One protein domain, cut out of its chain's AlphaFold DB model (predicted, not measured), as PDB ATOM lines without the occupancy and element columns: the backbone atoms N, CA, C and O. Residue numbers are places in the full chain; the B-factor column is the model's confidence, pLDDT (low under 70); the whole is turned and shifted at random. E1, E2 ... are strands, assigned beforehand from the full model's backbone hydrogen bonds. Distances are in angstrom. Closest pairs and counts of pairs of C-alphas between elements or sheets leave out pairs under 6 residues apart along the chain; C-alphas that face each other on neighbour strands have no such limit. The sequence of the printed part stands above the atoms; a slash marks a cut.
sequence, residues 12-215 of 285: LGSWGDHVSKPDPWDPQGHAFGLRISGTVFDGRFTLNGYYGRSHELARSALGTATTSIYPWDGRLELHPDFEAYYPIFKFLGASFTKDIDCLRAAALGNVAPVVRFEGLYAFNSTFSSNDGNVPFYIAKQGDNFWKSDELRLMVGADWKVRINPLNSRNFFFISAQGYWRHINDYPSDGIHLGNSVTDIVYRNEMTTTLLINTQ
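Overview. This is residues 12 to 215 of the 285 residues of an uncharacterized protein of Syntrophorhabdus sp. PtaU1.Bin153 (UniProt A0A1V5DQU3). A broad wall of long antiparallel strands, E2, E3, E6, E7, E8, E9 and E11, stands side by side as one open, strongly twisted layer, and from one end of it a smaller three-stranded arm, E1, E5 and E4, turns off to make a wide V. E5 of the arm leads into E6 of the wall, while E7 and E8 bend near the corner, where short E10 pairs with the end of E7. The printed part has 204 residues with no named helix and eleven named strands, E1 to E11 in chain order; the class is all strand. The larger sheet is branched and antiparallel, the smaller is mixed in the order E1, E5, E4. The whole is loose, with a radius of gyration of the C-alphas of 23.6 A, and elongated, spanning 73 by 44 by 35 A.

Along the chain. In the larger sheet E7 is the longest strand by residues, 114 to 131, and measures 43.0 A; E8, residues 145 to 161, measures 47.3 A. E6 is residues 88 to 99, 36.1 A; E9 is 172 to 183, 36.5 A; E3 is 43 to 53, 32.0 A; E2 is 32 to 40, 26.2 A. E11, residues 204 to 213, ends with C-alpha 213 at (49.552, 34.434, -18.068), and E10 is residues 191 to 194. In the smaller sheet E4 is residues 58 to 69, E5 is 76 to 85, and E1, residues 16 to 20, begins with C-alpha 16 at (56.243, 18.569, -59.327).

Arrangement. E7 has E6 and E10 on one side and E8 on the other. E6, E7, E8 and E9 form a meander, each strand the antiparallel neighbour of the one before; N 94 and O 119 are 2.8 A apart, N 118 and O 154 2.9 A, and N 153 and O 180 2.8 A, within hydrogen-bond range. E7 to E10 form a Greek key, a three-strand meander whose first strand is the antiparallel neighbour of the fourth, with N 130 and O 192 at 2.8 A. E7 bends by 75 degrees at residue 123 and E8 by 64 degrees at residue 148. Edge strand E11 pairs with E9, N 177 and O 209 at 2.9 A. E6 has E7 on one side and E3 on the other, N 46 and O 95 at 2.9 A, and E3 forms a hairpin with edge strand E2, N 36 and O 47 at 2.8 A. E5 runs on into E6 at 69 degrees. E5 is parallel to E1, N 18 and O 82 at 2.8 A, and forms a hairpin with E4, N 60 and O 83 at 2.9 A. E4 bends by 72 degrees at residue 63; the closest C-alphas of E4 and E7, Ser 60 and Ser 128, are 5.5 A apart.

Size, cuts and confidence. The two C-alphas farthest apart, those of Gly 74 and Ala 106, are 75.6 A apart. The printed part has no cut; the links E1 to E2, E6 to E7 and E7 to E8 are long. Mean pLDDT of the printed part is 84.5, with 34 residues under 70, among them 129 to 144.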
ATOM      1  N   LEU A  12      52.336   7.033 -54.363       85.56
ATOM      2  CA  LEU A  12      52.365   8.486 -54.458       85.56
ATOM      3  C   LEU A  12      53.821   8.938 -54.335       85.56
ATOM      4  O   LEU A  12      54.427   8.756 -53.277       85.56
ATOM      5  N   GLY A  13      54.357   9.492 -55.414       83.94
ATOM      6  CA  GLY A  13      55.710  10.024 -55.465       83.94
ATOM      7  C   GLY A  13      55.798  11.482 -55.028       83.94
ATOM      8  O   GLY A  13      54.848  12.072 -54.506       83.94
ATOM      9  N   SER A  14      56.964  12.088 -55.255       85.75
ATOM     10  CA  SER A  14      57.162  13.526 -55.040       85.75
ATOM     11  C   SER A  14      56.225  14.355 -55.918       85.75
ATOM     12  O   SER A  14      55.933  13.960 -57.044       85.75
ATOM     13  N   TRP A  15      55.817  15.533 -55.455       82.88
ATOM     14  CA  TRP A  15      55.111  16.482 -56.314       82.88
ATOM     15  C   TRP A  15      56.067  17.259 -57.228       82.88
ATOM     16  O   TRP A  15      57.217  17.518 -56.858       82.88
ATOM     17  N   GLY A  16      55.573  17.662 -58.398       81.38
ATOM     18  CA  GLY A  16      56.243  18.569 -59.327       81.38
ATOM     19  C   GLY A  16      55.642  19.974 -59.258       81.38
ATOM     20  O   GLY A  16      54.433  20.132 -59.368       81.38
ATOM     21  N   ASP A  17      56.475  21.005 -59.082       81.75
ATOM     22  CA  ASP A  17      56.032  22.401 -59.188       81.75
ATOM     23  C   ASP A  17      56.544  23.017 -60.497       81.75
ATOM     24  O   ASP A  17      57.744  23.258 -60.672       81.75
ATOM     25  N   HIS A  18      55.626  23.354 -61.399       81.50
ATOM     26  CA  HIS A  18      55.901  24.167 -62.579       81.50
ATOM     27  C   HIS A  18      55.959  25.642 -62.170       81.50
ATOM     28  O   HIS A  18      55.017  26.408 -62.379       81.50
ATOM     29  N   VAL A  19      57.067  26.027 -61.525       81.75
ATOM     30  CA  VAL A  19      57.252  27.386 -61.006       81.75
ATOM     31  C   VAL A  19      57.642  28.349 -62.123       81.75
ATOM     32  O   VAL A  19      58.757  28.282 -62.645       81.75
ATOM     33  N   SER A  20      56.774  29.316 -62.418       76.31
ATOM     34  CA  SER A  20      57.160  30.490 -63.203       76.31
ATOM     35  C   SER A  20      58.037  31.410 -62.347       76.31
ATOM     36  O   SER A  20      57.582  31.984 -61.350       76.31
ATOM     37  N   LYS A  21      59.323  31.507 -62.703       71.62
ATOM     38  CA  LYS A  21      60.308  32.361 -62.023       71.62
ATOM     39  C   LYS A  21      60.513  33.654 -62.816       71.62
ATOM     40  O   LYS A  21      60.627  33.580 -64.037       71.62
ATOM     41  N   PRO A  22      60.590  34.821 -62.152       66.06
ATOM     42  CA  PRO A  22      61.021  36.046 -62.816       66.06
ATOM     43  C   PRO A  22      62.445  35.895 -63.358       66.06
ATOM     44  O   PRO A  22      63.314  35.324 -62.694       66.06
ATOM     45  N   ASP A  23      62.677  36.434 -64.551       70.19
ATOM     46  CA  ASP A  23      64.018  36.661 -65.090       70.19
ATOM     47  C   ASP A  23      64.721  37.759 -64.255       70.19
ATOM     48  O   ASP A  23      64.040  38.669 -63.770       70.19
ATOM     49  N   PRO A  24      66.057  37.719 -64.068       66.56
ATOM     50  CA  PRO A  24      66.847  38.837 -63.539       66.56
ATOM     51  C   PRO A  24      66.495  40.236 -64.078       66.56
ATOM     52  O   PRO A  24      66.722  41.221 -63.378       66.56
ATOM     53  N   TRP A  25      65.948  40.330 -65.293       66.69
ATOM     54  CA  TRP A  25      65.544  41.586 -65.936       66.69
ATOM     55  C   TRP A  25      64.036  41.863 -65.902       66.69
ATOM     56  O   TRP A  25      63.573  42.796 -66.558       66.69
ATOM     57  N   ASP A  26      63.255  41.077 -65.157       67.88
ATOM     58  CA  ASP A  26      61.825  41.319 -64.989       67.88
ATOM     59  C   ASP A  26      61.605  42.613 -64.174       67.88
ATOM     60  O   ASP A  26      61.948  42.657 -62.985       67.88
ATOM     61  N   PRO A  27      60.997  43.670 -64.753       64.75
ATOM     62  CA  PRO A  27      60.722  44.919 -64.039       64.75
ATOM     63  C   PRO A  27      59.800  44.728 -62.820       64.75
ATOM     64  O   PRO A  27      59.718  45.610 -61.964       64.75
ATOM     65  N   GLN A  28      59.131  43.574 -62.701       65.75
ATOM     66  CA  GLN A  28      58.330  43.177 -61.538       65.75
ATOM     67  C   GLN A  28      59.154  42.559 -60.392       65.75
ATOM     68  O   GLN A  28      58.583  42.176 -59.370       65.75
ATOM     69  N   GLY A  29      60.478  42.429 -60.533       67.38
ATOM     70  CA  GLY A  29      61.375  41.913 -59.491       67.38
ATOM     71  C   GLY A  29      61.679  42.906 -58.362       67.38
ATOM     72  O   GLY A  29      62.164  42.506 -57.305       67.38
ATOM     73  N   HIS A  30      61.384  44.194 -58.553       79.88
ATOM     74  CA  HIS A  30      61.643  45.220 -57.546       79.88
ATOM     75  C   HIS A  30      60.542  45.277 -56.481       79.88
ATOM     76  O   HIS A  30      59.350  45.269 -56.792       79.88
ATOM     77  N   ALA A  31      60.960  45.385 -55.219       88.56
ATOM     78  CA  ALA A  31      60.075  45.609 -54.085       88.56
ATOM     79  C   ALA A  31      60.288  47.015 -53.514       88.56
ATOM     80  O   ALA A  31      61.418  47.443 -53.272       88.56
ATOM     81  N   PHE A  32      59.188  47.715 -53.267       91.38
ATOM     82  CA  PHE A  32      59.145  49.046 -52.686       91.38
ATOM     83  C   PHE A  32      58.287  49.003 -51.427       91.38
ATOM     84  O   PHE A  32      57.158  48.513 -51.438       91.38
ATOM     85  N   GLY A  33      58.830  49.531 -50.337       93.94
ATOM     86  CA  GLY A  33      58.133  49.663 -49.066       93.94
ATOM     87  C   GLY A  33      58.218  51.098 -48.571       93.94
ATOM     88  O   GLY A  33      59.290  51.699 -48.584       93.94
ATOM     89  N   LEU A  34      57.094  51.634 -48.114       96.50
ATOM     90  CA  LEU A  34      57.011  52.921 -47.439       96.50
ATOM     91  C   LEU A  34      56.419  52.710 -46.051       96.50
ATOM     92  O   LEU A  34      55.418  52.013 -45.892       96.50
ATOM     93  N   ARG A  35      57.007  53.359 -45.048       96.94
ATOM     94  CA  ARG A  35      56.461  53.397 -43.695       96.94
ATOM     95  C   ARG A  35      56.535  54.806 -43.140       96.94
ATOM     96  O   ARG A  35      57.605  55.404 -43.099       96.94
ATOM     97  N   ILE A  36      55.401  55.293 -42.659       97.00
ATOM     98  CA  ILE A  36      55.282  56.536 -41.903       97.00
ATOM     99  C   ILE A  36      54.785  56.161 -40.514       97.00
ATOM    100  O   ILE A  36      53.861  55.365 -40.368       97.00
ATOM    101  N   SER A  37      55.396  56.704 -39.470       97.25
ATOM    102  CA  SER A  37      54.949  56.465 -38.100       97.25
ATOM    103  C   SER A  37      55.126  57.700 -37.250       97.25
ATOM    104  O   SER A  37      56.088  58.442 -37.437       97.25
ATOM    105  N   GLY A  38      54.246  57.868 -36.275       96.94
ATOM    106  CA  GLY A  38      54.342  58.952 -35.316       96.94
ATOM    107  C   GLY A  38      53.458  58.713 -34.105       96.94
ATOM    108  O   GLY A  38      52.883  57.634 -33.928       96.94
ATOM    109  N   THR A  39      53.352  59.750 -33.287       96.19
ATOM    110  CA  THR A  39      52.524  59.762 -32.084       96.19
ATOM    111  C   THR A  39      51.555  60.930 -32.176       96.19
ATOM    112  O   THR A  39      51.970  62.056 -32.436       96.19
ATOM    113  N   VAL A  40      50.265  60.660 -31.984       91.25
ATOM    114  CA  VAL A  40      49.182  61.648 -31.990       91.25
ATOM    115  C   VAL A  40      48.258  61.334 -30.815       91.25
ATOM    116  O   VAL A  40      47.794  60.203 -30.678       91.25
ATOM    117  N   PHE A  41      47.997  62.326 -29.957       88.31
ATOM    118  CA  PHE A  41      47.187  62.183 -28.736       88.31
ATOM    119  C   PHE A  41      47.609  60.996 -27.851       88.31
ATOM    120  O   PHE A  41      46.760  60.183 -27.477       88.31
ATOM    121  N   ASP A  42      48.912  60.854 -27.592       90.88
ATOM    122  CA  ASP A  42      49.523  59.737 -26.844       90.88
ATOM    123  C   ASP A  42      49.273  58.340 -27.442       90.88
ATOM    124  O   ASP A  42      49.651  57.321 -26.868       90.88
ATOM    125  N   GLY A  43      48.664  58.274 -28.627       93.44
ATOM    126  CA  GLY A  43      48.532  57.066 -29.421       93.44
ATOM    127  C   GLY A  43      49.636  56.990 -30.465       93.44
ATOM    128  O   GLY A  43      49.963  57.979 -31.122       93.44
ATOM    129  N   ARG A  44      50.209  55.806 -30.654       96.31
ATOM    130  CA  ARG A  44      51.156  55.539 -31.735       96.31
ATOM    131  C   ARG A  44      50.384  55.136 -32.980       96.31
ATOM    132  O   ARG A  44      49.602  54.192 -32.920       96.31
ATOM    133  N   PHE A  45      50.655  55.781 -34.106       97.00
ATOM    134  CA  PHE A  45      50.095  55.390 -35.395       97.00
ATOM    135  C   PHE A  45      51.197  54.974 -36.372       97.00
ATOM    136  O   PHE A  45      52.335  55.454 -36.300       97.00
ATOM    137  N   THR A  46      50.863  54.084 -37.300       97.25
ATOM    138  CA  THR A  46      51.710  53.774 -38.453       97.25
ATOM    139  C   THR A  46      50.871  53.665 -39.716       97.25
ATOM    140  O   THR A  46      49.738  53.202 -39.665       97.25
ATOM    141  N   LEU A  47      51.430  54.096 -40.840       97.12
ATOM    142  CA  LEU A  47      50.923  53.879 -42.186       97.12
ATOM    143  C   LEU A  47      52.007  53.140 -42.961       97.12
ATOM    144  O   LEU A  47      53.171  53.542 -42.937       97.12
ATOM    145  N   ASN A  48      51.633  52.056 -43.625       96.94
ATOM    146  CA  ASN A  48      52.539  51.181 -44.350       96.94
ATOM    147  C   ASN A  48      52.008  51.000 -45.772       96.94
ATOM    148  O   ASN A  48      50.823  50.751 -45.966       96.94
ATOM    149  N   GLY A  49      52.885  51.116 -46.757       96.62
ATOM    150  CA  GLY A  49      52.604  50.785 -48.146       96.62
ATOM    151  C   GLY A  49      53.650  49.806 -48.645       96.62
ATOM    152  O   GLY A  49      54.830  49.946 -48.326       96.62
ATOM    153  N   TYR A  50      53.224  48.819 -49.419       95.31
ATOM    154  CA  TYR A  50      54.127  47.846 -50.017       95.31
ATOM    155  C   TYR A  50      53.695  47.530 -51.440       95.31
ATOM    156  O   TYR A  50      52.502  47.455 -51.735       95.31
ATOM    157  N   TYR A  51      54.681  47.315 -52.300       94.00
ATOM    158  CA  TYR A  51      54.531  46.767 -53.635       94.00
ATOM    159  C   TYR A  51      55.742  45.883 -53.911       94.00
ATOM    160  O   TYR A  51      56.868  46.369 -53.896       94.00
ATOM    161  N   GLY A  52      55.540  44.602 -54.180       90.50
ATOM    162  CA  GLY A  52      56.627  43.701 -54.553       90.50
ATOM    163  C   GLY A  52      56.122  42.285 -54.753       90.50
ATOM    164  O   GLY A  52      54.939  42.012 -54.565       90.50
ATOM    165  N   ARG A  53      57.000  41.354 -55.125       87.12
ATOM    166  CA  ARG A  53      56.618  39.937 -55.167       87.12
ATOM    167  C   ARG A  53      56.387  39.400 -53.753       87.12
ATOM    168  O   ARG A  53      57.080  39.772 -52.806       87.12
ATOM    169  N   SER A  54      55.379  38.548 -53.626       83.25
ATOM    170  CA  SER A  54      55.126  37.764 -52.427       83.25
ATOM    171  C   SER A  54      56.249  36.749 -52.235       83.25
ATOM    172  O   SER A  54      56.775  36.210 -53.208       83.25
ATOM    173  N   HIS A  55      56.598  36.466 -50.981       80.19
ATOM    174  CA  HIS A  55      57.450  35.321 -50.643       80.19
ATOM    175  C   HIS A  55      56.651  34.015 -50.562       80.19
ATOM    176  O   HIS A  55      57.234  32.934 -50.512       80.19
ATOM    177  N   GLU A  56      55.324  34.114 -50.561       80.25
ATOM    178  CA  GLU A  56      54.428  32.972 -50.612       80.25
ATOM    179  C   GLU A  56      54.123  32.626 -52.068       80.25
ATOM    180  O   GLU A  56      53.828  33.494 -52.893       80.25
ATOM    181  N   LEU A  57      54.222  31.338 -52.369       79.88
ATOM    182  CA  LEU A  57      53.909  30.775 -53.668       79.88
ATOM    183  C   LEU A  57      52.393  30.583 -53.765       79.88
ATOM    184  O   LEU A  57      51.812  29.925 -52.904       79.88
ATOM    185  N   ALA A  58      51.768  31.091 -54.823       80.31
ATOM    186  CA  ALA A  58      50.417  30.669 -55.172       80.31
ATOM    187  C   ALA A  58      50.523  29.356 -55.953       80.31
ATOM    188  O   ALA A  58      51.292  29.287 -56.916       80.31
ATOM    189  N   ARG A  59      49.777  28.324 -55.543       80.12
ATOM    190  CA  ARG A  59      49.825  26.991 -56.159       80.12
ATOM    191  C   ARG A  59      48.436  26.490 -56.526       80.12
ATOM    192  O   ARG A  59      47.557  26.495 -55.671       80.12
ATOM    193  N   SER A  60      48.275  25.975 -57.739       77.50
ATOM    194  CA  SER A  60      47.071  25.247 -58.146       77.50
ATOM    195  C   SER A  60      47.404  23.894 -58.771       77.50
ATOM    196  O   SER A  60      48.485  23.713 -59.330       77.50
ATOM    197  N   ALA A  61      46.497  22.928 -58.644       73.62
ATOM    198  CA  ALA A  61      46.660  21.603 -59.222       73.62
ATOM    199  C   ALA A  61      46.496  21.654 -60.744       73.62
ATOM    200  O   ALA A  61      45.468  22.086 -61.262       73.62
ATOM    201  N   LEU A  62      47.497  21.158 -61.465       68.19
ATOM    202  CA  LEU A  62      47.337  20.779 -62.860       68.19
ATOM    203  C   LEU A  62      46.797  19.356 -62.777       68.19
ATOM    204  O   LEU A  62      47.496  18.490 -62.274       68.19
ATOM    205  N   GLY A  63      45.548  19.074 -63.149       64.12
ATOM    206  CA  GLY A  63      44.964  17.729 -62.956       64.12
ATOM    207  C   GLY A  63      45.583  16.604 -63.814       64.12
ATOM    208  O   GLY A  63      44.920  15.618 -64.125       64.12
ATOM    209  N   THR A  64      46.847  16.753 -64.200       69.00
ATOM    210  CA  THR A  64      47.760  15.748 -64.732       69.00
ATOM    211  C   THR A  64      48.728  15.303 -63.634       69.00
ATOM    212  O   THR A  64      49.194  16.114 -62.841       69.00
ATOM    213  N   ALA A  65      49.060  14.015 -63.607       78.12
ATOM    214  CA  ALA A  65      50.159  13.506 -62.798       78.12
ATOM    215  C   ALA A  65      51.225  12.937 -63.729       78.12
ATOM    216  O   ALA A  65      50.927  12.062 -64.550       78.12
ATOM    217  N   THR A  66      52.457  13.416 -63.602       84.69
ATOM    218  CA  THR A  66      53.611  12.761 -64.205       84.69
ATOM    219  C   THR A  66      53.747  11.369 -63.595       84.69
ATOM    220  O   THR A  66      53.553  11.170 -62.397       84.69
ATOM    221  N   THR A  67      54.044  10.371 -64.417       87.06
ATOM    222  CA  THR A  67      54.208   8.996 -63.947       87.06
ATOM    223  C   THR A  67      55.658   8.565 -64.044       87.06
ATOM    224  O   THR A  67      56.372   8.923 -64.982       87.06
ATOM    225  N   SER A  68      56.102   7.788 -63.068       89.50
ATOM    226  CA  SER A  68      57.390   7.110 -63.112       89.50
ATOM    227  C   SER A  68      57.233   5.666 -62.630       89.50
ATOM    228  O   SER A  68      56.132   5.224 -62.290       89.50
ATOM    229  N   ILE A  69      58.313   4.894 -62.695       89.00
ATOM    230  CA  ILE A  69      58.337   3.509 -62.236       89.00
ATOM    231  C   ILE A  69      59.154   3.453 -60.953       89.00
ATOM    232  O   ILE A  69      60.333   3.816 -60.952       89.00
ATOM    233  N   TYR A  70      58.533   2.966 -59.882       89.19
ATOM    234  CA  TYR A  70      59.161   2.854 -58.579       89.19
ATOM    235  C   TYR A  70      60.330   1.857 -58.655       89.19
ATOM    236  O   TYR A  70      60.138   0.697 -59.036       89.19
ATOM    237  N   PRO A  71      61.559   2.265 -58.298       87.88
ATOM    238  CA  PRO A  71      62.765   1.498 -58.616       87.88
ATOM    239  C   PRO A  71      62.899   0.181 -57.841       87.88
ATOM    240  O   PRO A  71      63.696  -0.671 -58.226       87.88
ATOM    241  N   TRP A  72      62.148   0.002 -56.751       88.31
ATOM    242  CA  TRP A  72      62.296  -1.152 -55.859       88.31
ATOM    243  C   TRP A  72      61.418  -2.343 -56.230       88.31
ATOM    244  O   TRP A  72      61.766  -3.476 -55.902       88.31
ATOM    245  N   ASP A  73      60.292  -2.112 -56.899       89.06
ATOM    246  CA  ASP A  73      59.356  -3.174 -57.268       89.06
ATOM    247  C   ASP A  73      58.754  -3.017 -58.671       89.06
ATOM    248  O   ASP A  73      57.982  -3.872 -59.097       89.06
ATOM    249  N   GLY A  74      59.122  -1.973 -59.418       87.50
ATOM    250  CA  GLY A  74      58.683  -1.740 -60.791       87.50
ATOM    251  C   GLY A  74      57.224  -1.299 -60.930       87.50
ATOM    252  O   GLY A  74      56.697  -1.325 -62.043       87.50
ATOM    253  N   ARG A  75      56.557  -0.907 -59.837       90.62
ATOM    254  CA  ARG A  75      55.172  -0.416 -59.875       90.62
ATOM    255  C   ARG A  75      55.069   1.036 -60.312       90.62
ATOM    256  O   ARG A  75      56.038   1.787 -60.276       90.62
ATOM    257  N   LEU A  76      53.864   1.431 -60.715       89.75
ATOM    258  CA  LEU A  76      53.569   2.810 -61.088       89.75
ATOM    259  C   LEU A  76      53.722   3.751 -59.883       89.75
ATOM    260  O   LEU A  76      53.164   3.506 -58.816       89.75
ATOM    261  N   GLU A  77      54.416   4.861 -60.077       89.44
ATOM    262  CA  GLU A  77      54.499   5.979 -59.143       89.44
ATOM    263  C   GLU A  77      53.842   7.205 -59.791       89.44
ATOM    264  O   GLU A  77      54.122   7.545 -60.943       89.44
ATOM    265  N   LEU A  78      52.909   7.836 -59.076       88.06
ATOM    266  CA  LEU A  78      52.199   9.035 -59.517       88.06
ATOM    267  C   LEU A  78      52.800  10.263 -58.838       88.06
ATOM    268  O   LEU A  78      52.801  10.350 -57.611       88.06
ATOM    269  N   HIS A  79      53.245  11.228 -59.634       86.88
ATOM    270  CA  HIS A  79      53.755  12.522 -59.200       86.88
ATOM    271  C   HIS A  79      52.700  13.593 -59.493       86.88
ATOM    272  O   HIS A  79      52.478  13.915 -60.660       86.88
ATOM    273  N   PRO A  80      52.001  14.130 -58.479       83.44
ATOM    274  CA  PRO A  80      51.050  15.212 -58.696       83.44
ATOM    275  C   PRO A  80      51.778  16.464 -59.189       83.44
ATOM    276  O   PRO A  80      52.745  16.893 -58.551       83.44
ATOM    277  N   ASP A  81      51.297  17.055 -60.281       82.50
ATOM    278  CA  ASP A  81      51.873  18.276 -60.836       82.50
ATOM    279  C   ASP A  81      51.044  19.505 -60.458       82.50
ATOM    280  O   ASP A  81      49.809  19.505 -60.448       82.50
ATOM    281  N   PHE A  82      51.745  20.588 -60.147       80.31
ATOM    282  CA  PHE A  82      51.150  21.845 -59.735       80.31
ATOM    283  C   PHE A  82      51.689  23.001 -60.568       80.31
ATOM    284  O   PHE A  82      52.883  23.092 -60.854       80.31
ATOM    285  N   GLU A  83      50.808  23.929 -60.915       80.94
ATOM    286  CA  GLU A  83      51.201  25.233 -61.420       80.94
ATOM    287  C   GLU A  83      51.489  26.148 -60.241       80.94
ATOM    288  O   GLU A  83      50.715  26.208 -59.280       80.94
ATOM    289  N   ALA A  84      52.593  26.885 -60.319       82.19
ATOM    290  CA  ALA A  84      52.986  27.767 -59.247       82.19
ATOM    291  C   ALA A  84      53.679  29.039 -59.734       82.19
ATOM    292  O   ALA A  84      54.446  29.030 -60.697       82.19
ATOM    293  N   TYR A  85      53.468  30.147 -59.031       84.06
ATOM    294  CA  TYR A  85      54.253  31.366 -59.233       84.06
ATOM    295  C   TYR A  85      54.236  32.258 -57.990       84.06
ATOM    296  O   TYR A  85      53.426  32.079 -57.081       84.06
ATOM    297  N   TYR A  86      55.140  33.237 -57.962       85.50
ATOM    298  CA  TYR A  86      55.195  34.261 -56.919       85.50
ATOM    299  C   TYR A  86      54.377  35.487 -57.343       85.50
ATOM    300  O   TYR A  86      54.855  36.252 -58.192       85.50
ATOM    301  N   PRO A  87      53.158  35.690 -56.809       86.69
ATOM    302  CA  PRO A  87      52.317  36.810 -57.204       86.69
ATOM    303  C   PRO A  87      52.886  38.140 -56.716       86.69
ATOM    304  O   PRO A  87      53.636  38.197 -55.744       86.69
ATOM    305  N   ILE A  88      52.497  39.231 -57.373       88.38
ATOM    306  CA  ILE A  88      52.730  40.571 -56.832       88.38
ATOM    307  C   ILE A  88      51.779  40.770 -55.657       88.38
ATOM    308  O   ILE A  88      50.567  40.634 -55.805       88.38
ATOM    309  N   PHE A  89      52.336  41.130 -54.509       90.50
ATOM    310  CA  PHE A  89      51.601  41.543 -53.332       90.50
ATOM    311  C   PHE A  89      51.756  43.050 -53.146       90.50
ATOM    312  O   PHE A  89      52.865  43.586 -53.076       90.50
ATOM    313  N   LYS A  90      50.626  43.748 -53.084       93.94
ATOM    314  CA  LYS A  90      50.578  45.197 -52.903       93.94
ATOM    315  C   LYS A  90      49.493  45.556 -51.907       93.94
ATOM    316  O   LYS A  90      48.369  45.071 -52.016       93.94
ATOM    317  N   PHE A  91      49.818  46.408 -50.943       96.25
ATOM    318  CA  PHE A  91      48.867  46.789 -49.906       96.25
ATOM    319  C   PHE A  91      49.100  48.199 -49.377       96.25
ATOM    320  O   PHE A  91      50.207  48.741 -49.444       96.25
ATOM    321  N   LEU A  92      48.040  48.746 -48.788       97.81
ATOM    322  CA  LEU A  92      48.087  49.874 -47.870       97.81
ATOM    323  C   LEU A  92      47.566  49.413 -46.515       97.81
ATOM    324  O   LEU A  92      46.522  48.775 -46.428       97.81
ATOM    325  N   GLY A  93      48.296  49.724 -45.455       97.50
ATOM    326  CA  GLY A  93      47.940  49.348 -44.100       97.50
ATOM    327  C   GLY A  93      48.121  50.494 -43.125       97.50
ATOM    328  O   GLY A  93      48.950  51.380 -43.320       97.50
ATOM    329  N   ALA A  94      47.349  50.456 -42.053       97.50
ATOM    330  CA  ALA A  94      47.411  51.400 -40.960       97.50
ATOM    331  C   ALA A  94      47.381  50.646 -39.633       97.50
ATOM    332  O   ALA A  94      46.724  49.615 -39.511       97.50
ATOM    333  N   SER A  95      48.059  51.175 -38.623       97.12
ATOM    334  CA  SER A  95      47.869  50.730 -37.250       97.12
ATOM    335  C   SER A  95      47.779  51.899 -36.292       97.12
ATOM    336  O   SER A  95      48.348  52.964 -36.534       97.12
ATOM    337  N   PHE A  96      47.053  51.687 -35.203       96.75
ATOM    338  CA  PHE A  96      46.897  52.627 -34.113       96.75
ATOM    339  C   PHE A  96      46.914  51.875 -32.786       96.75
ATOM    340  O   PHE A  96      46.154  50.929 -32.592       96.75
ATOM    341  N   THR A  97      47.757  52.316 -31.861       96.81
ATOM    342  CA  THR A  97      47.883  51.734 -30.525       96.81
ATOM    343  C   THR A  97      47.794  52.831 -29.486       96.81
ATOM    344  O   THR A  97      48.525  53.818 -29.585       96.81
ATOM    345  N   LYS A  98      46.939  52.658 -28.478       95.19
ATOM    346  CA  LYS A  98      46.761  53.642 -27.410       95.19
ATOM    347  C   LYS A  98      46.271  53.008 -26.110       95.19
ATOM    348  O   LYS A  98      45.478  52.067 -26.129       95.19
ATOM    349  N   ASP A  99      46.689  53.595 -24.998       93.69
ATOM    350  CA  ASP A  99      46.166  53.286 -23.671       93.69
ATOM    351  C   ASP A  99      44.797  53.949 -23.475       93.69
ATOM    352  O   ASP A  99      44.616  55.147 -23.711       93.69
ATOM    353  N   ILE A 100      43.803  53.172 -23.041       91.69
ATOM    354  CA  ILE A 100      42.457  53.687 -22.769       91.69
ATOM    355  C   ILE A 100      42.338  54.020 -21.285       91.69
ATOM    356  O   ILE A 100      41.848  53.229 -20.476       91.69
ATOM    357  N   ASP A 101      42.772  55.226 -20.926       88.75
ATOM    358  CA  ASP A 101      42.801  55.679 -19.534       88.75
ATOM    359  C   ASP A 101      41.436  55.673 -18.840       88.75
ATOM    360  O   ASP A 101      41.367  55.432 -17.636       88.75
ATOM    361  N   CYS A 102      40.336  55.871 -19.573       85.75
ATOM    362  CA  CYS A 102      38.993  55.846 -18.988       85.75
ATOM    363  C   CYS A 102      38.539  54.447 -18.536       85.75
ATOM    364  O   CYS A 102      37.629  54.344 -17.717       85.75
ATOM    365  N   LEU A 103      39.175  53.376 -19.023       86.56
ATOM    366  CA  LEU A 103      38.904  51.996 -18.600       86.56
ATOM    367  C   LEU A 103      39.798  51.551 -17.436       86.56
ATOM    368  O   LEU A 103      39.757  50.393 -17.012       86.56
ATOM    369  N   ARG A 104      40.607  52.462 -16.893       88.25
ATOM    370  CA  ARG A 104      41.413  52.207 -15.706       88.25
ATOM    371  C   ARG A 104      40.498  51.932 -14.513       88.25
ATOM    372  O   ARG A 104      39.769  52.804 -14.050       88.25
ATOM    373  N   ALA A 105      40.576  50.719 -13.980       84.38
ATOM    374  CA  ALA A 105      39.769  50.305 -12.840       84.38
ATOM    375  C   ALA A 105      40.645  50.081 -11.603       84.38
ATOM    376  O   ALA A 105      41.527  49.218 -11.599       84.38
ATOM    377  N   ALA A 106      40.366  50.811 -10.518       81.75
ATOM    378  CA  ALA A 106      41.060  50.638  -9.239       81.75
ATOM    379  C   ALA A 106      40.925  49.200  -8.703       81.75
ATOM    380  O   ALA A 106      41.903  48.617  -8.237       81.75
ATOM    381  N   ALA A 107      39.741  48.596  -8.870       79.62
ATOM    382  CA  ALA A 107      39.465  47.208  -8.492       79.62
ATOM    383  C   ALA A 107      40.366  46.182  -9.208       79.62
ATOM    384  O   ALA A 107      40.606  45.102  -8.679       79.62
ATOM    385  N   LEU A 108      40.899  46.530 -10.384       84.00
ATOM    386  CA  LEU A 108      41.736  45.663 -11.219       84.00
ATOM    387  C   LEU A 108      43.224  46.038 -11.147       84.00
ATOM    388  O   LEU A 108      44.025  45.584 -11.961       84.00
ATOM    389  N   GLY A 109      43.610  46.836 -10.146       81.44
ATOM    390  CA  GLY A 109      44.992  47.254  -9.912       81.44
ATOM    391  C   GLY A 109      45.384  48.565 -10.596       81.44
ATOM    392  O   GLY A 109      46.573  48.852 -10.688       81.44
ATOM    393  N   ASN A 110      44.399  49.370 -11.014       88.81
ATOM    394  CA  ASN A 110      44.568  50.739 -11.514       88.81
ATOM    395  C   ASN A 110      45.450  50.860 -12.772       88.81
ATOM    396  O   ASN A 110      46.141  51.859 -12.961       88.81
ATOM    397  N   VAL A 111      45.417  49.845 -13.638       89.69
ATOM    398  CA  VAL A 111      46.128  49.831 -14.924       89.69
ATOM    399  C   VAL A 111      45.122  50.031 -16.055       89.69
ATOM    400  O   VAL A 111      44.059  49.410 -16.040       89.69
ATOM    401  N   ALA A 112      45.440  50.898 -17.014       92.44
ATOM    402  CA  ALA A 112      44.646  51.070 -18.228       92.44
ATOM    403  C   ALA A 112      44.950  49.938 -19.230       92.44
ATOM    404  O   ALA A 112      46.109  49.523 -19.339       92.44
ATOM    405  N   PRO A 113      43.948  49.410 -19.951       94.56
ATOM    406  CA  PRO A 113      44.199  48.494 -21.053       94.56
ATOM    407  C   PRO A 113      44.820  49.236 -22.243       94.56
ATOM    408  O   PRO A 113      44.450  50.374 -22.544       94.56
ATOM    409  N   VAL A 114      45.722  48.558 -22.947       95.56
ATOM    410  CA  VAL A 114      46.279  49.011 -24.225       95.56
ATOM    411  C   VAL A 114      45.426  48.429 -25.336       95.56
ATOM    412  O   VAL A 114      45.280  47.210 -25.415       95.56
ATOM    413  N   VAL A 115      44.883  49.271 -26.206       96.38
ATOM    414  CA  VAL A 115      44.139  48.817 -27.382       96.38
ATOM    415  C   VAL A 115      44.959  49.040 -28.640       96.38
ATOM    416  O   VAL A 115      45.615  50.068 -28.806       96.38
ATOM    417  N   ARG A 116      44.927  48.037 -29.513       96.00
ATOM    418  CA  ARG A 116      45.629  47.968 -30.789       96.00
ATOM    419  C   ARG A 116      44.604  47.766 -31.891       96.00
ATOM    420  O   ARG A 116      43.774  46.871 -31.799       96.00
ATOM    421  N   PHE A 117      44.677  48.589 -32.920       97.19
ATOM    422  CA  PHE A 117      43.921  48.437 -34.150       97.19
ATOM    423  C   PHE A 117      44.906  48.344 -35.301       97.19
ATOM    424  O   PHE A 117      45.825  49.158 -35.394       97.19
ATOM    425  N   GLU A 118      44.703  47.384 -36.189       97.44
ATOM    426  CA  GLU A 118      45.459  47.261 -37.429       97.44
ATOM    427  C   GLU A 118      44.477  47.017 -38.571       97.44
ATOM    428  O   GLU A 118      43.494  46.297 -38.425       97.44
ATOM    429  N   GLY A 119      44.716  47.655 -39.705       97.62
ATOM    430  CA  GLY A 119      43.923  47.490 -40.909       97.62
ATOM    431  C   GLY A 119      44.841  47.408 -42.111       97.62
ATOM    432  O   GLY A 119      45.854  48.102 -42.170       97.62
ATOM    433  N   LEU A 120      44.503  46.560 -43.067       97.38
ATOM    434  CA  LEU A 120      45.253  46.369 -44.296       97.38
ATOM    435  C   LEU A 120      44.276  46.142 -45.441       97.38
ATOM    436  O   LEU A 120      43.434  45.254 -45.373       97.38
ATOM    437  N   TYR A 121      44.421  46.930 -46.499       97.44
ATOM    438  CA  TYR A 121      43.771  46.717 -47.781       97.44
ATOM    439  C   TYR A 121      44.817  46.212 -48.775       97.44
ATOM    440  O   TYR A 121      45.745  46.944 -49.135       97.44
ATOM    441  N   ALA A 122      44.700  44.950 -49.178       95.69
ATOM    442  CA  ALA A 122      45.533  44.339 -50.201       95.69
ATOM    443  C   ALA A 122      44.809  44.395 -51.543       95.69
ATOM    444  O   ALA A 122      43.630  44.057 -51.642       95.69
ATOM    445  N   PHE A 123      45.533  44.816 -52.574       94.69
ATOM    446  CA  PHE A 123      44.993  44.957 -53.919       94.69
ATOM    447  C   PHE A 123      45.351  43.735 -54.757       94.69
ATOM    448  O   PHE A 123      46.531  43.382 -54.846       94.69
ATOM    449  N   ASN A 124      44.379  43.179 -55.476       90.31
ATOM    450  CA  ASN A 124      44.554  42.044 -56.384       90.31
ATOM    451  C   ASN A 124      45.326  40.872 -55.745       90.31
ATOM    452  O   ASN A 124      46.215  40.310 -56.392       90.31
ATOM    453  N   SER A 125      45.021  40.525 -54.492       88.50
ATOM    454  CA  SER A 125      45.561  39.325 -53.848       88.50
ATOM    455  C   SER A 125      45.247  38.105 -54.711       88.50
ATOM    456  O   SER A 125      44.105  37.913 -55.130       88.50
ATOM    457  N   THR A 126      46.269  37.301 -54.996       86.75
ATOM    458  CA  THR A 126      46.124  36.061 -55.763       86.75
ATOM    459  C   THR A 126      45.723  34.918 -54.838       86.75
ATOM    460  O   THR A 126      46.407  34.659 -53.851       86.75
ATOM    461  N   PHE A 127      44.691  34.182 -55.230       82.88
ATOM    462  CA  PHE A 127      44.225  32.947 -54.613       82.88
ATOM    463  C   PHE A 127      44.238  31.824 -55.655       82.88
ATOM    464  O   PHE A 127      44.007  32.067 -56.839       82.88
ATOM    465  N   SER A 128      44.480  30.590 -55.236       77.94
ATOM    466  CA  SER A 128      44.178  29.396 -56.024       77.94
ATOM    467  C   SER A 128      42.681  29.102 -55.956       77.94
ATOM    468  O   SER A 128      42.112  29.105 -54.864       77.94
ATOM    469  N   SER A 129      42.038  28.838 -57.090       67.75
ATOM    470  CA  SER A 129      40.649  28.370 -57.130       67.75
ATOM    471  C   SER A 129      40.593  26.842 -57.188       67.75
ATOM    472  O   SER A 129      41.146  26.253 -58.115       67.75
ATOM    473  N   ASN A 130      39.884  26.220 -56.246       58.66
ATOM    474  CA  ASN A 130      39.538  24.798 -56.257       58.66
ATOM    475  C   ASN A 130      38.006  24.676 -56.341       58.66
ATOM    476  O   ASN A 130      37.303  25.198 -55.477       58.66
ATOM    477  N   ASP A 131      37.463  24.021 -57.367       54.75
ATOM    478  CA  ASP A 131      36.014  23.801 -57.476       54.75
ATOM    479  C   ASP A 131      35.546  22.773 -56.423       54.75
ATOM    480  O   ASP A 131      36.112  21.684 -56.297       54.75
ATOM    481  N   GLY A 132      34.533  23.126 -55.628       44.53
ATOM    482  CA  GLY A 132      34.183  22.509 -54.343       44.53
ATOM    483  C   GLY A 132      33.661  21.071 -54.359       44.53
ATOM    484  O   GLY A 132      33.220  20.585 -53.322       44.53
ATOM    485  N   ASN A 133      33.734  20.363 -55.487       41.59
ATOM    486  CA  ASN A 133      33.381  18.941 -55.585       41.59
ATOM    487  C   ASN A 133      34.493  18.055 -56.159       41.59
ATOM    488  O   ASN A 133      34.309  16.842 -56.271       41.59
ATOM    489  N   VAL A 134      35.652  18.623 -56.502       43.50
ATOM    490  CA  VAL A 134      36.788  17.852 -57.004       43.50
ATOM    491  C   VAL A 134      38.075  18.495 -56.479       43.50
ATOM    492  O   VAL A 134      38.363  19.628 -56.846       43.50
ATOM    493  N   PRO A 135      38.907  17.801 -55.677       43.94
ATOM    494  CA  PRO A 135      40.213  18.327 -55.254       43.94
ATOM    495  C   PRO A 135      41.198  18.568 -56.418       43.94
ATOM    496  O   PRO A 135      42.327  18.987 -56.193       43.94
ATOM    497  N   PHE A 136      40.773  18.305 -57.658       45.69
ATOM    498  CA  PHE A 136      41.517  18.490 -58.894       45.69
ATOM    499  C   PHE A 136      40.553  18.959 -59.990       45.69
ATOM    500  O   PHE A 136      39.940  18.140 -60.674       45.69
ATOM    501  N   TYR A 137      40.396  20.272 -60.160       41.28
ATOM    502  CA  TYR A 137      39.813  20.814 -61.386       41.28
ATOM    503  C   TYR A 137      40.928  20.966 -62.428       41.28
ATOM    504  O   TYR A 137      41.997  21.493 -62.131       41.28
ATOM    505  N   ILE A 138      40.702  20.480 -63.651       45.81
ATOM    506  CA  ILE A 138      41.639  20.633 -64.772       45.81
ATOM    507  C   ILE A 138      41.277  21.935 -65.497       45.81
ATOM    508  O   ILE A 138      40.512  21.906 -66.459       45.81
ATOM    509  N   ALA A 139      41.790  23.082 -65.046       40.50
ATOM    510  CA  ALA A 139      41.834  24.270 -65.905       40.50
ATOM    511  C   ALA A 139      43.175  24.343 -66.648       40.50
ATOM    512  O   ALA A 139      44.162  23.711 -66.257       40.50
ATOM    513  N   LYS A 140      43.205  25.095 -67.753       44.34
ATOM    514  CA  LYS A 140      44.442  25.361 -68.491       44.34
ATOM    515  C   LYS A 140      45.409  26.156 -67.609       44.34
ATOM    516  O   LYS A 140      44.991  26.952 -66.772       44.34
ATOM    517  N   GLN A 141      46.701  25.938 -67.838       46.91
ATOM    518  CA  GLN A 141      47.777  26.703 -67.216       46.91
ATOM    519  C   GLN A 141      47.488  28.213 -67.323       46.91
ATOM    520  O   GLN A 141      47.271  28.716 -68.427       46.91
ATOM    521  N   GLY A 142      47.456  28.914 -66.189       54.84
ATOM    522  CA  GLY A 142      47.151  30.346 -66.085       54.84
ATOM    523  C   GLY A 142      45.711  30.711 -65.694       54.84
ATOM    524  O   GLY A 142      45.501  31.833 -65.234       54.84
ATOM    525  N   ASP A 143      44.747  29.786 -65.784       62.81
ATOM    526  CA  ASP A 143      43.318  30.060 -65.514       62.81
ATOM    527  C   ASP A 143      42.883  29.723 -64.071       62.81
ATOM    528  O   ASP A 143      41.780  30.056 -63.648       62.81
ATOM    529  N   ASN A 144      43.757  29.086 -63.286       69.81
ATOM    530  CA  ASN A 144      43.454  28.568 -61.944       69.81
ATOM    531  C   ASN A 144      43.656  29.569 -60.790       69.81
ATOM    532  O   ASN A 144      43.623  29.196 -59.609       69.81
ATOM    533  N   PHE A 145      43.948  30.827 -61.116       78.38
ATOM    534  CA  PHE A 145      44.265  31.848 -60.131       78.38
ATOM    535  C   PHE A 145      43.233  32.960 -60.149       78.38
ATOM    536  O   PHE A 145      43.059  33.666 -61.141       78.38
ATOM    537  N   TRP A 146      42.600  33.157 -59.005       80.19
ATOM    538  CA  TRP A 146      41.652  34.228 -58.782       80.19
ATOM    539  C   TRP A 146      42.365  35.436 -58.187       80.19
ATOM    540  O   TRP A 146      43.173  35.291 -57.271       80.19
ATOM    541  N   LYS A 147      42.063  36.637 -58.676       86.88
ATOM    542  CA  LYS A 147      42.559  37.880 -58.078       86.88
ATOM    543  C   LYS A 147      41.391  38.649 -57.500       86.88
ATOM    544  O   LYS A 147      40.435  38.926 -58.212       86.88
ATOM    545  N   SER A 148      41.496  39.007 -56.230       88.94
ATOM    546  CA  SER A 148      40.510  39.848 -55.562       88.94
ATOM    547  C   SER A 148      41.200  40.787 -54.593       88.94
ATOM    548  O   SER A 148      42.230  40.457 -54.005       88.94
ATOM    549  N   ASP A 149      40.589  41.942 -54.386       93.44
ATOM    550  CA  ASP A 149      40.945  42.804 -53.274       93.44
ATOM    551  C   ASP A 149      40.529  42.166 -51.943       93.44
ATOM    552  O   ASP A 149      39.553  41.405 -51.861       93.44
ATOM    553  N   GLU A 150      41.291  42.478 -50.900       93.81
ATOM    554  CA  GLU A 150      41.125  41.922 -49.566       93.81
ATOM    555  C   GLU A 150      41.283  43.004 -48.496       93.81
ATOM    556  O   GLU A 150      42.243  43.775 -48.498       93.81
ATOM    557  N   LEU A 151      40.370  43.008 -47.528       96.81
ATOM    558  CA  LEU A 151      40.440  43.820 -46.322       96.81
ATOM    559  C   LEU A 151      40.728  42.922 -45.116       96.81
ATOM    560  O   LEU A 151      39.965  42.009 -44.808       96.81
ATOM    561  N   ARG A 152      41.815  43.206 -44.402       96.75
ATOM    562  CA  ARG A 152      42.188  42.558 -43.140       96.75
ATOM    563  C   ARG A 152      42.117  43.585 -42.026       96.75
ATOM    564  O   ARG A 152      42.736  44.639 -42.128       96.75
ATOM    565  N   LEU A 153      41.391  43.281 -40.963       97.88
ATOM    566  CA  LEU A 153      41.293  44.102 -39.765       97.88
ATOM    567  C   LEU A 153      41.715  43.283 -38.550       97.88
ATOM    568  O   LEU A 153      41.432  42.091 -38.455       97.88
ATOM    569  N   MET A 154      42.357  43.933 -37.596       97.81
ATOM    570  CA  MET A 154      42.693  43.366 -36.306       97.81
ATOM    571  C   MET A 154      42.371  44.376 -35.211       97.81
ATOM    572  O   MET A 154      42.666  45.565 -35.327       97.81
ATOM    573  N   VAL A 155      41.754  43.885 -34.143       97.81
ATOM    574  CA  VAL A 155      41.574  44.610 -32.890       97.81
ATOM    575  C   VAL A 155      42.144  43.773 -31.758       97.81
ATOM    576  O   VAL A 155      41.872  42.581 -31.652       97.81
ATOM    577  N   GLY A 156      42.952  44.384 -30.906       97.50
ATOM    578  CA  GLY A 156      43.568  43.747 -29.755       97.50
ATOM    579  C   GLY A 156      43.434  44.600 -28.512       97.50
ATOM    580  O   GLY A 156      43.486  45.823 -28.588       97.50
ATOM    581  N   ALA A 157      43.292  43.951 -27.365       97.06
ATOM    582  CA  ALA A 157      43.317  44.582 -26.060       97.06
ATOM    583  C   ALA A 157      44.252  43.799 -25.140       97.06
ATOM    584  O   ALA A 157      44.063  42.600 -24.922       97.06
ATOM    585  N   ASP A 158      45.239  44.494 -24.586       96.62
ATOM    586  CA  ASP A 158      46.189  43.958 -23.623       96.62
ATOM    587  C   ASP A 158      45.964  44.631 -22.271       96.62
ATOM    588  O   ASP A 158      46.056  45.853 -22.148       96.62
ATOM    589  N   TRP A 159      45.694  43.848 -21.231       95.50
ATOM    590  CA  TRP A 159      45.404  44.372 -19.902       95.50
ATOM    591  C   TRP A 159      46.156  43.607 -18.822       95.50
ATOM    592  O   TRP A 159      46.117  42.380 -18.745       95.50
ATOM    593  N   LYS A 160      46.835  44.351 -17.947       94.62
ATOM    594  CA  LYS A 160      47.373  43.817 -16.697       94.62
ATOM    595  C   LYS A 160      46.334  43.999 -15.600       94.62
ATOM    596  O   LYS A 160      46.065  45.122 -15.190       94.62
ATOM    597  N   VAL A 161      45.780  42.894 -15.120       93.88
ATOM    598  CA  VAL A 161      44.697  42.866 -14.136       93.88
ATOM    599  C   VAL A 161      45.162  42.183 -12.859       93.88
ATOM    600  O   VAL A 161      45.808  41.136 -12.888       93.88
ATOM    601  N   ARG A 162      44.829  42.763 -11.707       92.69
ATOM    602  CA  ARG A 162      45.083  42.145 -10.405       92.69
ATOM    603  C   ARG A 162      43.900  41.274  -9.985       92.69
ATOM    604  O   ARG A 162      42.802  41.781  -9.791       92.69
ATOM    605  N   ILE A 163      44.142  39.978  -9.786       91.88
ATOM    606  CA  ILE A 163      43.140  39.008  -9.315       91.88
ATOM    607  C   ILE A 163      43.639  38.404  -8.001       91.88
ATOM    608  O   ILE A 163      44.252  37.337  -7.976       91.88
ATOM    609  N   ASN A 164      43.393  39.116  -6.898       89.75
ATOM    610  CA  ASN A 164      43.951  38.780  -5.583       89.75
ATOM    611  C   ASN A 164      43.688  37.338  -5.105       89.75
ATOM    612  O   ASN A 164      44.620  36.764  -4.543       89.75
ATOM    613  N   PRO A 165      42.501  36.732  -5.327       91.50
ATOM    614  CA  PRO A 165      42.256  35.351  -4.905       91.50
ATOM    615  C   PRO A 165      43.179  34.320  -5.565       91.50
ATOM    616  O   PRO A 165      43.459  33.286  -4.971       91.50
ATOM    617  N   LEU A 166      43.660  34.594  -6.781       91.44
ATOM    618  CA  LEU A 166      44.523  33.678  -7.533       91.44
ATOM    619  C   LEU A 166      46.000  34.058  -7.418       91.44
ATOM    620  O   LEU A 166      46.870  33.188  -7.382       91.44
ATOM    621  N   ASN A 167      46.303  35.356  -7.381       90.81
ATOM    622  CA  ASN A 167      47.654  35.873  -7.223       90.81
ATOM    623  C   ASN A 167      47.610  37.254  -6.564       90.81
ATOM    624  O   ASN A 167      47.288  38.261  -7.193       90.81
ATOM    625  N   SER A 168      47.946  37.312  -5.278       89.31
ATOM    626  CA  SER A 168      47.946  38.566  -4.521       89.31
ATOM    627  C   SER A 168      49.190  39.424  -4.759       89.31
ATOM    628  O   SER A 168      49.183  40.601  -4.393       89.31
ATOM    629  N   ARG A 169      50.252  38.859  -5.357       90.75
ATOM    630  CA  ARG A 169      51.565  39.512  -5.504       90.75
ATOM    631  C   ARG A 169      51.837  40.027  -6.912       90.75
ATOM    632  O   ARG A 169      52.458  41.074  -7.040       90.75
ATOM    633  N   ASN A 170      51.381  39.320  -7.943       93.38
ATOM    634  CA  ASN A 170      51.624  39.685  -9.337       93.38
ATOM    635  C   ASN A 170      50.321  39.865 -10.117       93.38
ATOM    636  O   ASN A 170      49.274  39.323  -9.766       93.38
ATOM    637  N   PHE A 171      50.412  40.626 -11.204       94.31
ATOM    638  CA  PHE A 171      49.312  40.824 -12.138       94.31
ATOM    639  C   PHE A 171      49.144  39.611 -13.061       94.31
ATOM    640  O   PHE A 171      50.092  38.874 -13.350       94.31
ATOM    641  N   PHE A 172      47.927  39.435 -13.551       96.69
ATOM    642  CA  PHE A 172      47.628  38.632 -14.725       96.69
ATOM    643  C   PHE A 172      47.738  39.530 -15.944       96.69
ATOM    644  O   PHE A 172      47.167  40.618 -15.957       96.69
ATOM    645  N   PHE A 173      48.463  39.093 -16.962       97.00
ATOM    646  CA  PHE A 173      48.411  39.722 -18.269       97.00
ATOM    647  C   PHE A 173      47.410  38.953 -19.126       97.00
ATOM    648  O   PHE A 173      47.529  37.740 -19.304       97.00
ATOM    649  N   ILE A 174      46.399  39.674 -19.595       97.06
ATOM    650  CA  ILE A 174      45.305  39.179 -20.420       97.06
ATOM    651  C   ILE A 174      45.408  39.908 -21.758       97.06
ATOM    652  O   ILE A 174      45.326  41.132 -21.794       97.06
ATOM    653  N   SER A 175      45.597  39.168 -22.844       97.81
ATOM    654  CA  SER A 175      45.641  39.697 -24.206       97.81
ATOM    655  C   SER A 175      44.567  39.015 -25.032       97.81
ATOM    656  O   SER A 175      44.634  37.808 -25.257       97.81
ATOM    657  N   ALA A 176      43.569  39.778 -25.458       98.06
ATOM    658  CA  ALA A 176      42.523  39.313 -26.357       98.06
ATOM    659  C   ALA A 176      42.702  39.992 -27.710       98.06
ATOM    660  O   ALA A 176      42.944  41.195 -27.772       98.06
ATOM    661  N   GLN A 177      42.604  39.232 -28.795       97.81
ATOM    662  CA  GLN A 177      42.753  39.755 -30.151       97.81
ATOM    663  C   GLN A 177      41.695  39.131 -31.055       97.81
ATOM    664  O   GLN A 177      41.377  37.951 -30.921       97.81
ATOM    665  N   GLY A 178      41.137  39.926 -31.958       98.00
ATOM    666  CA  GLY A 178      40.231  39.506 -33.013       98.00
ATOM    667  C   GLY A 178      40.800  39.951 -34.348       98.00
ATOM    668  O   GLY A 178      41.103  41.125 -34.532       98.00
ATOM    669  N   TYR A 179      40.950  39.008 -35.260       97.44
ATOM    670  CA  TYR A 179      41.355  39.214 -36.637       97.44
ATOM    671  C   TYR A 179      40.163  38.909 -37.537       97.44
ATOM    672  O   TYR A 179      39.510  37.882 -37.364       97.44
ATOM    673  N   TRP A 180      39.890  39.782 -38.493       96.94
ATOM    674  CA  TRP A 180      38.841  39.620 -39.483       96.94
ATOM    675  C   TRP A 180      39.403  39.854 -40.877       96.94
ATOM    676  O   TRP A 180      40.153  40.798 -41.110       96.94
ATOM    677  N   ARG A 181      39.019  38.992 -41.809       94.94
ATOM    678  CA  ARG A 181      39.379  39.058 -43.218       94.94
ATOM    679  C   ARG A 181      38.113  39.073 -44.061       94.94
ATOM    680  O   ARG A 181      37.219  38.256 -43.834       94.94
ATOM    681  N   HIS A 182      38.089  39.950 -45.055       94.62
ATOM    682  CA  HIS A 182      37.058  40.039 -46.075       94.62
ATOM    683  C   HIS A 182      37.663  40.059 -47.475       94.62
ATOM    684  O   HIS A 182      38.592  40.818 -47.736       94.62
ATOM    685  N   ILE A 183      37.107  39.259 -48.378       91.31
ATOM    686  CA  ILE A 183      37.470  39.222 -49.797       91.31
ATOM    687  C   ILE A 183      36.302  39.809 -50.591       91.31
ATOM    688  O   ILE A 183      35.194  39.267 -50.534       91.31
ATOM    689  N   ASN A 184      36.547  40.909 -51.309       88.00
ATOM    690  CA  ASN A 184      35.493  41.697 -51.962       88.00
ATOM    691  C   ASN A 184      34.779  40.894 -53.062       88.00
ATOM    692  O   ASN A 184      33.563  40.686 -53.006       88.00
ATOM    693  N   ASP A 185      35.552  40.360 -54.006       84.12
ATOM    694  CA  ASP A 185      35.056  39.674 -55.201       84.12
ATOM    695  C   ASP A 185      35.138  38.158 -55.024       84.12
ATOM    696  O   ASP A 185      35.705  37.428 -55.835       84.12
ATOM    697  N   TYR A 186      34.616  37.667 -53.901       81.44
ATOM    698  CA  TYR A 186      34.622  36.235 -53.622       81.44
ATOM    699  C   TYR A 186      33.627  35.500 -54.546       81.44
ATOM    700  O   TYR A 186      32.460  35.910 -54.609       81.44
ATOM    701  N   PRO A 187      34.028  34.407 -55.218       76.56
ATOM    702  CA  PRO A 187      33.192  33.718 -56.201       76.56
ATOM    703  C   PRO A 187      31.892  33.168 -55.587       76.56
ATOM    704  O   PRO A 187      31.872  32.714 -54.441       76.56
ATOM    705  N   SER A 188      30.787  33.227 -56.335       67.19
ATOM    706  CA  SER A 188      29.465  32.742 -55.901       67.19
ATOM    707  C   SER A 188      29.272  31.228 -56.066       67.19
ATOM    708  O   SER A 188      28.409  30.653 -55.402       67.19
ATOM    709  N   ASP A 189      30.083  30.577 -56.905       59.56
ATOM    710  CA  ASP A 189      29.706  29.320 -57.567       59.56
ATOM    711  C   ASP A 189      30.427  28.082 -57.017       59.56
ATOM    712  O   ASP A 189      31.086  27.367 -57.757       59.56
ATOM    713  N   GLY A 190      30.360  27.814 -55.709       57.00
ATOM    714  CA  GLY A 190      30.944  26.584 -55.131       57.00
ATOM    715  C   GLY A 190      32.477  26.478 -55.212       57.00
ATOM    716  O   GLY A 190      33.051  25.528 -54.687       57.00
ATOM    717  N   ILE A 191      33.141  27.471 -55.803       62.97
ATOM    718  CA  ILE A 191      34.593  27.592 -55.881       62.97
ATOM    719  C   ILE A 191      35.129  27.995 -54.505       62.97
ATOM    720  O   ILE A 191      34.766  29.031 -53.937       62.97
ATOM    721  N   HIS A 192      36.028  27.176 -53.972       71.38
ATOM    722  CA  HIS A 192      36.830  27.508 -52.808       71.38
ATOM    723  C   HIS A 192      38.095  28.235 -53.251       71.38
ATOM    724  O   HIS A 192      38.811  27.786 -54.145       71.38
ATOM    725  N   LEU A 193      38.369  29.371 -52.616       73.62
ATOM    726  CA  LEU A 193      39.653  30.045 -52.748       73.62
ATOM    727  C   LEU A 193      40.630  29.448 -51.737       73.62
ATOM    728  O   LEU A 193      40.212  29.025 -50.668       73.62
ATOM    729  N   GLY A 194      41.918  29.446 -52.042       71.06
ATOM    730  CA  GLY A 194      42.987  29.008 -51.147       71.06
ATOM    731  C   GLY A 194      44.292  29.714 -51.484       71.06
ATOM    732  O   GLY A 194      44.384  30.382 -52.511       71.06
ATOM    733  N   ASN A 195      45.317  29.562 -50.652       62.06
ATOM    734  CA  ASN A 195      46.694  29.863 -51.067       62.06
ATOM    735  C   ASN A 195      47.417  28.609 -51.601       62.06
ATOM    736  O   ASN A 195      48.499  28.698 -52.182       62.06
ATOM    737  N   SER A 196      46.814  27.435 -51.400       62.31
ATOM    738  CA  SER A 196      47.297  26.135 -51.857       62.31
ATOM    739  C   SER A 196      46.126  25.181 -52.119       62.31
ATOM    740  O   SER A 196      44.993  25.439 -51.718       62.31
ATOM    741  N   VAL A 197      46.410  24.038 -52.746       62.22
ATOM    742  CA  VAL A 197      45.401  23.056 -53.191       62.22
ATOM    743  C   VAL A 197      44.562  22.465 -52.048       62.22
ATOM    744  O   VAL A 197      43.423  22.067 -52.265       62.22
ATOM    745  N   THR A 198      45.073  22.444 -50.817       64.75
ATOM    746  CA  THR A 198      44.336  21.939 -49.642       64.75
ATOM    747  C   THR A 198      43.780  23.044 -48.748       64.75
ATOM    748  O   THR A 198      43.162  22.750 -47.728       64.75
ATOM    749  N   ASP A 199      44.048  24.305 -49.078       70.25
ATOM    750  CA  ASP A 199      43.627  25.449 -48.282       70.25
ATOM    751  C   ASP A 199      42.258  25.952 -48.749       70.25
ATOM    752  O   ASP A 199      41.982  26.022 -49.947       70.25
ATOM    753  N   ILE A 200      41.402  26.293 -47.787       77.19
ATOM    754  CA  ILE A 200      40.088  26.882 -48.040       77.19
ATOM    755  C   ILE A 200      39.985  28.166 -47.232       77.19
ATOM    756  O   ILE A 200      39.834  28.173 -46.011       77.19
ATOM    757  N   VAL A 201      39.998  29.257 -47.971       80.50
ATOM    758  CA  VAL A 201      39.799  30.620 -47.528       80.50
ATOM    759  C   VAL A 201      38.351  31.002 -47.789       80.50
ATOM    760  O   VAL A 201      37.851  30.869 -48.901       80.50
ATOM    761  N   TYR A 202      37.674  31.511 -46.764       85.31
ATOM    762  CA  TYR A 202      36.292  31.972 -46.863       85.31
ATOM    763  C   TYR A 202      36.215  33.468 -47.169       85.31
ATOM    764  O   TYR A 202      37.090  34.233 -46.767       85.31
ATOM    765  N   ARG A 203      35.108  33.902 -47.798       88.25
ATOM    766  CA  ARG A 203      34.813  35.328 -48.058       88.25
ATOM    767  C   ARG A 203      35.004  36.178 -46.814       88.25
ATOM    768  O   ARG A 203      35.587  37.247 -46.886       88.25
ATOM    769  N   ASN A 204      34.440  35.704 -45.708       91.81
ATOM    770  CA  ASN A 204      34.568  36.304 -44.398       91.81
ATOM    771  C   ASN A 204      35.188  35.272 -43.476       91.81
ATOM    772  O   ASN A 204      34.622  34.193 -43.286       91.81
ATOM    773  N   GLU A 205      36.305  35.625 -42.871       91.00
ATOM    774  CA  GLU A 205      36.936  34.798 -41.862       91.00
ATOM    775  C   GLU A 205      37.228  35.636 -40.634       91.00
ATOM    776  O   GLU A 205      37.667  36.779 -40.732       91.00
ATOM    777  N   MET A 206      36.958  35.065 -39.467       95.44
ATOM    778  CA  MET A 206      37.256  35.704 -38.203       95.44
ATOM    779  C   MET A 206      37.995  34.714 -37.323       95.44
ATOM    780  O   MET A 206      37.521  33.596 -37.121       95.44
ATOM    781  N   THR A 207      39.115  35.149 -36.764       96.81
ATOM    782  CA  THR A 207      39.909  34.386 -35.808       96.81
ATOM    783  C   THR A 207      40.069  35.207 -34.548       96.81
ATOM    784  O   THR A 207      40.462  36.367 -34.602       96.81
ATOM    785  N   THR A 208      39.771  34.621 -33.399       98.12
ATOM    786  CA  THR A 208      39.964  35.268 -32.101       98.12
ATOM    787  C   THR A 208      40.984  34.505 -31.284       98.12
ATOM    788  O   THR A 208      40.992  33.277 -31.303       98.12
ATOM    789  N   THR A 209      41.805  35.220 -30.527       98.44
ATOM    790  CA  THR A 209      42.778  34.630 -29.610       98.44
ATOM    791  C   THR A 209      42.670  35.244 -28.227       98.44
ATOM    792  O   THR A 209      42.395  36.438 -28.101       98.44
ATOM    793  N   LEU A 210      42.959  34.451 -27.203       98.50
ATOM    794  CA  LEU A 210      43.067  34.886 -25.818       98.50
ATOM    795  C   LEU A 210      44.330  34.285 -25.206       98.50
ATOM    796  O   LEU A 210      44.486  33.070 -25.171       98.50
ATOM    797  N   LEU A 211      45.214  35.130 -24.694       98.50
ATOM    798  CA  LEU A 211      46.369  34.740 -23.896       98.50
ATOM    799  C   LEU A 211      46.170  35.245 -22.471       98.50
ATOM    800  O   LEU A 211      45.943  36.433 -22.260       98.50
ATOM    801  N   ILE A 212      46.309  34.356 -21.496       98.31
ATOM    802  CA  ILE A 212      46.332  34.697 -20.077       98.31
ATOM    803  C   ILE A 212      47.598  34.106 -19.481       98.31
ATOM    804  O   ILE A 212      47.823  32.899 -19.568       98.31
ATOM    805  N   ASN A 213      48.423  34.926 -18.844       97.62
ATOM    806  CA  ASN A 213      49.552  34.434 -18.068       97.62
ATOM    807  C   ASN A 213      49.775  35.263 -16.802       97.62
ATOM    808  O   ASN A 213      49.273  36.375 -16.637       97.62
ATOM    809  N   THR A 214      50.510  34.683 -15.865       97.19
ATOM    810  CA  THR A 214      50.924  35.365 -14.639       97.19
ATOM    811  C   THR A 214      52.243  34.779 -14.148       97.19
ATOM    812  O   THR A 214      52.812  33.876 -14.762       97.19
ATOM    813  N   GLN A 215      52.755  35.317 -13.049       96.25
ATOM    814  CA  GLN A 215      54.031  34.940 -12.469       96.25
ATOM    815  C   GLN A 215      53.876  34.666 -10.974       96.25
ATOM    816  O   GLN A 215      53.250  35.430 -10.241       96.25
TER     817      GLN A 215